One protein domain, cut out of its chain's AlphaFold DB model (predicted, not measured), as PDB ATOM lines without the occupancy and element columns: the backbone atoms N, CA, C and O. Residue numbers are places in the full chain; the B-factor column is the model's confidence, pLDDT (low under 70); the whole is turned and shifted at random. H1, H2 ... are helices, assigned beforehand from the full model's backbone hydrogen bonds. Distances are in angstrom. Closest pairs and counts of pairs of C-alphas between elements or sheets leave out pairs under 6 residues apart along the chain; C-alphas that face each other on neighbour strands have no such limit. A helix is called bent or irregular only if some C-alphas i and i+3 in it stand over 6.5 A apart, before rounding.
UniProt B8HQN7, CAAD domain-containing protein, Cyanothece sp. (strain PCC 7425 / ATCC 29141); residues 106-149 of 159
ATOM      1  N   PRO A 106      15.242 -19.998  -0.671       80.06
ATOM      2  CA  PRO A 106      14.141 -20.930  -0.945       80.06
ATOM      3  C   PRO A 106      14.124 -22.178  -0.045       80.06
ATOM      4  O   PRO A 106      13.196 -22.978  -0.116       80.06
ATOM      5  N   LEU A 107      15.143 -22.369   0.798       85.38
ATOM      6  CA  LEU A 107      15.278 -23.539   1.662       85.38
ATOM      7  C   LEU A 107      14.743 -23.331   3.082       85.38
ATOM      8  O   LEU A 107      14.531 -24.324   3.773       85.38
ATOM      9  N   PHE A 108      14.495 -22.102   3.545       85.31
ATOM     10  CA  PHE A 108      14.066 -21.899   4.934       85.31
ATOM     11  C   PHE A 108      12.677 -22.457   5.214       85.31
ATOM     12  O   PHE A 108      12.527 -23.226   6.157       85.31
ATOM     13  N   ALA A 109      11.680 -22.107   4.396       83.94
ATOM     14  CA  ALA A 109      10.310 -22.585   4.572       83.94
ATOM     15  C   ALA A 109      10.223 -24.125   4.652       83.94
ATOM     16  O   ALA A 109       9.760 -24.622   5.681       83.94
ATOM     17  N   PRO A 110      10.748 -24.902   3.679       89.06
ATOM     18  CA  PRO A 110      10.705 -26.363   3.768       89.06
ATOM     19  C   PRO A 110      11.573 -26.925   4.905       89.06
ATOM     20  O   PRO A 110      11.246 -27.967   5.467       89.06
ATOM     21  N   THR A 111      12.661 -26.249   5.295       91.19
ATOM     22  CA  THR A 111      13.498 -26.692   6.423       91.19
ATOM     23  C   THR A 111      12.782 -26.503   7.758       91.19
ATOM     24  O   THR A 111      12.773 -27.423   8.571       91.19
ATOM     25  N   PHE A 112      12.140 -25.355   7.987       91.31
ATOM     26  CA  PHE A 112      11.339 -25.120   9.189       91.31
ATOM     27  C   PHE A 112      10.119 -26.038   9.249       91.31
ATOM     28  O   PHE A 112       9.796 -26.529  10.328       91.31
ATOM     29  N   GLU A 113       9.483 -26.324   8.112       92.00
ATOM     30  CA  GLU A 113       8.394 -27.300   8.031       92.00
ATOM     31  C   GLU A 113       8.880 -28.707   8.393       92.00
ATOM     32  O   GLU A 113       8.270 -29.373   9.228       92.00
ATOM     33  N   LEU A 114      10.025 -29.138   7.857       96.31
ATOM     34  CA  LEU A 114      10.612 -30.438   8.179       96.31
ATOM     35  C   LEU A 114      11.047 -30.529   9.648       96.31
ATOM     36  O   LEU A 114      10.812 -31.548  10.295       96.31
ATOM     37  N   ILE A 115      11.650 -29.469  10.191       95.75
ATOM     38  CA  ILE A 115      12.020 -29.376  11.609       95.75
ATOM     39  C   ILE A 115      10.761 -29.454  12.474       95.75
ATOM     40  O   ILE A 115      10.707 -30.267  13.393       95.75
ATOM     41  N   GLY A 116       9.735 -28.659  12.167       95.19
ATOM     42  CA  GLY A 116       8.470 -28.643  12.897       95.19
ATOM     43  C   GLY A 116       7.769 -29.996  12.851       95.19
ATOM     44  O   GLY A 116       7.353 -30.510  13.888       95.19
ATOM     45  N   PHE A 117       7.707 -30.623  11.679       96.31
ATOM     46  CA  PHE A 117       7.128 -31.950  11.509       96.31
ATOM     47  C   PHE A 117       7.943 -33.029  12.229       96.31
ATOM     48  O   PHE A 117       7.367 -33.901  12.878       96.31
ATOM     49  N   GLY A 118       9.273 -32.953  12.173       97.00
ATOM     50  CA  GLY A 118      10.178 -33.857  12.875       97.00
ATOM     51  C   GLY A 118      10.024 -33.760  14.391       97.00
ATOM     52  O   GLY A 118       9.811 -34.775  15.051       97.00
ATOM     53  N   PHE A 119      10.048 -32.544  14.941       95.81
ATOM     54  CA  PHE A 119       9.827 -32.308  16.368       95.81
ATOM     55  C   PHE A 119       8.421 -32.696  16.802       95.81
ATOM     56  O   PHE A 119       8.279 -33.331  17.838       95.81
ATOM     57  N   THR A 120       7.393 -32.377  16.014       96.12
ATOM     58  CA  THR A 120       6.006 -32.755  16.322       96.12
ATOM     59  C   THR A 120       5.848 -34.271  16.321       96.12
ATOM     60  O   THR A 120       5.325 -34.838  17.277       96.12
ATOM     61  N   SER A 121       6.366 -34.953  15.298       95.81
ATOM     62  CA  SER A 121       6.332 -36.416  15.203       95.81
ATOM     63  C   SER A 121       7.103 -37.073  16.348       95.81
ATOM     64  O   SER A 121       6.594 -37.997  16.981       95.81
ATOM     65  N   TRP A 122       8.301 -36.569  16.664       93.12
ATOM     66  CA  TRP A 122       9.098 -37.038  17.796       93.12
ATOM     67  C   TRP A 122       8.385 -36.790  19.124       93.12
ATOM     68  O   TRP A 122       8.323 -37.693  19.950       93.12
ATOM     69  N   PHE A 123       7.795 -35.611  19.316       92.25
ATOM     70  CA  PHE A 123       7.078 -35.239  20.530       92.25
ATOM     71  C   PHE A 123       5.849 -36.125  20.748       92.25
ATOM     72  O   PHE A 123       5.683 -36.698  21.826       92.25
ATOM     73  N   ILE A 124       5.028 -36.314  19.711       92.38
ATOM     74  CA  ILE A 124       3.871 -37.211  19.752       92.38
ATOM     75  C   ILE A 124       4.332 -38.626  20.102       92.38
ATOM     76  O   ILE A 124       3.867 -39.207  21.083       92.38
ATOM     77  N   TYR A 125       5.295 -39.162  19.352       92.50
ATOM     78  CA  TYR A 125       5.815 -40.502  19.595       92.50
ATOM     79  C   TYR A 125       6.353 -40.658  21.022       92.50
ATOM     80  O   TYR A 125       6.045 -41.630  21.702       92.50
ATOM     81  N   ARG A 126       7.131 -39.688  21.503       88.00
ATOM     82  CA  ARG A 126       7.908 -39.790  22.738       88.00
ATOM     83  C   ARG A 126       7.128 -39.443  24.005       88.00
ATOM     84  O   ARG A 126       7.469 -39.985  25.059       88.00
ATOM     85  N   TYR A 127       6.135 -38.561  23.919       86.50
ATOM     86  CA  TYR A 127       5.397 -38.038  25.074       86.50
ATOM     87  C   TYR A 127       3.905 -38.366  25.057       86.50
ATOM     88  O   TYR A 127       3.335 -38.485  26.134       86.50
ATOM     89  N   LEU A 128       3.264 -38.557  23.893       85.50
ATOM     90  CA  LEU A 128       1.831 -38.890  23.834       85.50
ATOM     91  C   LEU A 128       1.576 -40.401  23.817       85.50
ATOM     92  O   LEU A 128       0.625 -40.861  24.447       85.50
ATOM     93  N   LEU A 129       2.395 -41.193  23.118       84.56
ATOM     94  CA  LEU A 129       2.161 -42.642  23.018       84.56
ATOM     95  C   LEU A 129       2.584 -43.372  24.303       84.56
ATOM     96  O   LEU A 129       1.834 -44.197  24.834       84.56
ATOM     97  N   PHE A 130       3.744 -43.028  24.863       84.69
ATOM     98  CA  PHE A 130       4.254 -43.649  26.087       84.69
ATOM     99  C   PHE A 130       3.552 -43.092  27.333       84.69
ATOM    100  O   PHE A 130       3.634 -41.901  27.622       84.69
ATOM    101  N   ALA A 131       2.846 -43.957  28.068       72.62
ATOM    102  CA  ALA A 131       2.059 -43.583  29.248       72.62
ATOM    103  C   ALA A 131       2.903 -42.925  30.350       72.62
ATOM    104  O   ALA A 131       2.521 -41.872  30.852       72.62
ATOM    105  N   ASP A 132       4.088 -43.467  30.631       74.06
ATOM    106  CA  ASP A 132       4.987 -42.943  31.670       74.06
ATOM    107  C   ASP A 132       5.378 -41.479  31.408       74.06
ATOM    108  O   ASP A 132       5.498 -40.661  32.316       74.06
ATOM    109  N   ARG A 133       5.510 -41.112  30.130       75.00
ATOM    110  CA  ARG A 133       5.931 -39.775  29.691       75.00
ATOM    111  C   ARG A 133       4.785 -38.770  29.655       75.00
ATOM    112  O   ARG A 133       5.034 -37.575  29.793       75.00
ATOM    113  N   ARG A 134       3.539 -39.242  29.536       79.69
ATOM    114  CA  ARG A 134       2.340 -38.399  29.679       79.69
ATOM    115  C   ARG A 134       2.209 -37.859  31.101       79.69
ATOM    116  O   ARG A 134       1.837 -36.701  31.280       79.69
ATOM    117  N   GLN A 135       2.534 -38.675  32.102       79.69
ATOM    118  CA  GLN A 135       2.434 -38.278  33.506       79.69
ATOM    119  C   GLN A 135       3.506 -37.242  33.885       79.69
ATOM    120  O   GLN A 135       3.183 -36.230  34.497       79.69
ATOM    121  N   GLU A 136       4.749 -37.422  33.426       77.88
ATOM    122  CA  GLU A 136       5.821 -36.424  33.594       77.88
ATOM    123  C   GLU A 136       5.473 -35.081  32.918       77.88
ATOM    124  O   GLU A 136       5.688 -34.007  33.485       77.88
ATOM    125  N   PHE A 137       4.912 -35.132  31.705       80.69
ATOM    126  CA  PHE A 137       4.576 -33.935  30.930       80.69
ATOM    127  C   PHE A 137       3.413 -33.143  31.537       80.69
ATOM    128  O   PHE A 137       3.478 -31.918  31.618       80.69
ATOM    129  N   THR A 138       2.367 -33.829  32.000       83.94
ATOM    130  CA  THR A 138       1.217 -33.182  32.657       83.94
ATOM    131  C   THR A 138       1.605 -32.536  33.984       83.94
ATOM    132  O   THR A 138       1.220 -31.393  34.213       83.94
ATOM    133  N   GLN A 139       2.440 -33.193  34.796       85.44
ATOM    134  CA  GLN A 139       2.980 -32.595  36.026       85.44
ATOM    135  C   GLN A 139       3.832 -31.353  35.740       85.44
ATOM    136  O   GLN A 139       3.702 -30.339  36.418       85.44
ATOM    137  N   SER A 140       4.671 -31.405  34.702       84.88
ATOM    138  CA  SER A 140       5.503 -30.264  34.296       84.88
ATOM    139  C   SER A 140       4.662 -29.088  33.782       84.88
ATOM    140  O   SER A 140       4.969 -27.933  34.069       84.88
ATOM    141  N   LEU A 141       3.582 -29.366  33.041       89.19
ATOM    142  CA  LEU A 141       2.624 -28.350  32.594       89.19
ATOM    143  C   LEU A 141       1.871 -27.712  33.761       89.19
ATOM    144  O   LEU A 141       1.654 -26.504  33.750       89.19
ATOM    145  N   GLU A 142       1.465 -28.507  34.748       87.00
ATOM    146  CA  GLU A 142       0.770 -28.012  35.935       87.00
ATOM    147  C   GLU A 142       1.679 -27.115  36.780       87.00
ATOM    148  O   GLU A 142       1.262 -26.017  37.148       87.00
ATOM    149  N   ALA A 143       2.940 -27.512  36.974       87.38
ATOM    150  CA  ALA A 143       3.949 -26.695  37.645       87.38
ATOM    151  C   ALA A 143       4.206 -25.369  36.906       87.38
ATOM    152  O   ALA A 143       4.174 -24.303  37.517       87.38
ATOM    153  N   LEU A 144       4.374 -25.406  35.579       89.69
ATOM    154  CA  LEU A 144       4.563 -24.195  34.772       89.69
ATOM    155  C   LEU A 144       3.330 -23.279  34.818       89.69
ATOM    156  O   LEU A 144       3.457 -22.058  34.889       89.69
ATOM    157  N   LYS A 145       2.122 -23.859  34.790       87.81
ATOM    158  CA  LYS A 145       0.866 -23.114  34.926       87.81
ATOM    159  C   LYS A 145       0.804 -22.412  36.281       87.81
ATOM    160  O   LYS A 145       0.423 -21.250  36.324       87.81
ATOM    161  N   GLN A 146       1.186 -23.088  37.361       89.62
ATOM    162  CA  GLN A 146       1.225 -22.504  38.702       89.62
ATOM    163  C   GLN A 146       2.267 -21.385  38.817       89.62
ATOM    164  O   GLN A 146       1.984 -20.364  39.436       89.62
ATOM    165  N   GLU A 147       3.428 -21.535  38.175       86.44
ATOM    166  CA  GLU A 147       4.497 -20.529  38.176       86.44
ATOM    167  C   GLU A 147       4.119 -19.262  37.392       86.44
ATOM    168  O   GLU A 147       4.343 -18.151  37.866       86.44
ATOM    169  N   ILE A 148       3.500 -19.408  36.215       86.25
ATOM    170  CA  ILE A 148       3.102 -18.269  35.368       86.25
ATOM    171  C   ILE A 148       1.816 -17.612  35.874       86.25
ATOM    172  O   ILE A 148       1.696 -16.387  35.846       86.25
ATOM    173  N   LEU A 149       0.831 -18.416  36.286       86.75
ATOM    174  CA  LEU A 149      -0.474 -17.909  36.704       86.75
ATOM    175  C   LEU A 149      -0.473 -17.450  38.163       86.75
ATOM    176  O   LEU A 149      -1.376 -16.717  38.553       86.75
TER     177      LEU A 149
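This is residues 106 to 149 of the 159 residues of the protein "CAAD domain-containing protein" of Cyanothece sp. (strain PCC 7425 / ATCC 29141) (UniProt B8HQN7). Two long, straight helices, H1 and then H2, meet at their neighbouring ends and make an open V, with the tight link at residue 130 at its corner and most of each arm standing free. The shape is flat, its C-alphas spanning 42 by 27 by 6 A along their three main axes. The printed part has 44 residues with two named helices and no named strand; its class is all helix. It is only just extended, close to loose, with a radius of gyration of the C-alphas of 14.4 A.

H1, residues 108 to 129, and H2, residues 131 to 149, touch only at the corner by their link, with 5 pairs of C-alphas within 8 A. The closest C-alphas of the two are those of Tyr 127 and Arg 133, 5.0 A apart. H1 touches H2 with residues 126 to 128 alone, and H2 touches H1 with residues 133 to 137 alone. Their lines stand at a steep tilt of 68 degrees, only just short of about perpendicular, and they run opposite ways. Their centres are 20.5 A apart. Of the O i to N i+4 pairs, 17 of 18 in H1 and 14 of 15 in H2 are within hydrogen-bond range.

H1 begins at C-alpha 108 at (14.066, -21.899, 4.934) and ends at C-alpha 129 at (2.161, -42.642, 23.018), 30.0 A from first to last C-alpha. It is neither bent nor irregular, but only just: C-alphas 126 and 129 are 6.4 A apart. H2 measures 26.9 A from first to last C-alpha and ends at C-alpha 149 at (-0.474, -17.909, 36.704).

The two C-alphas farthest apart are those of Pro 106 and Gln 146, at 41.7 A. Residues 106 to 125, of which 108 to 125 belong to H1, stand free, and so do residues 139 to 149 of H2. The printed part has no cut. The mean pLDDT of the printed part is 87.5, and no printed residue is under 70.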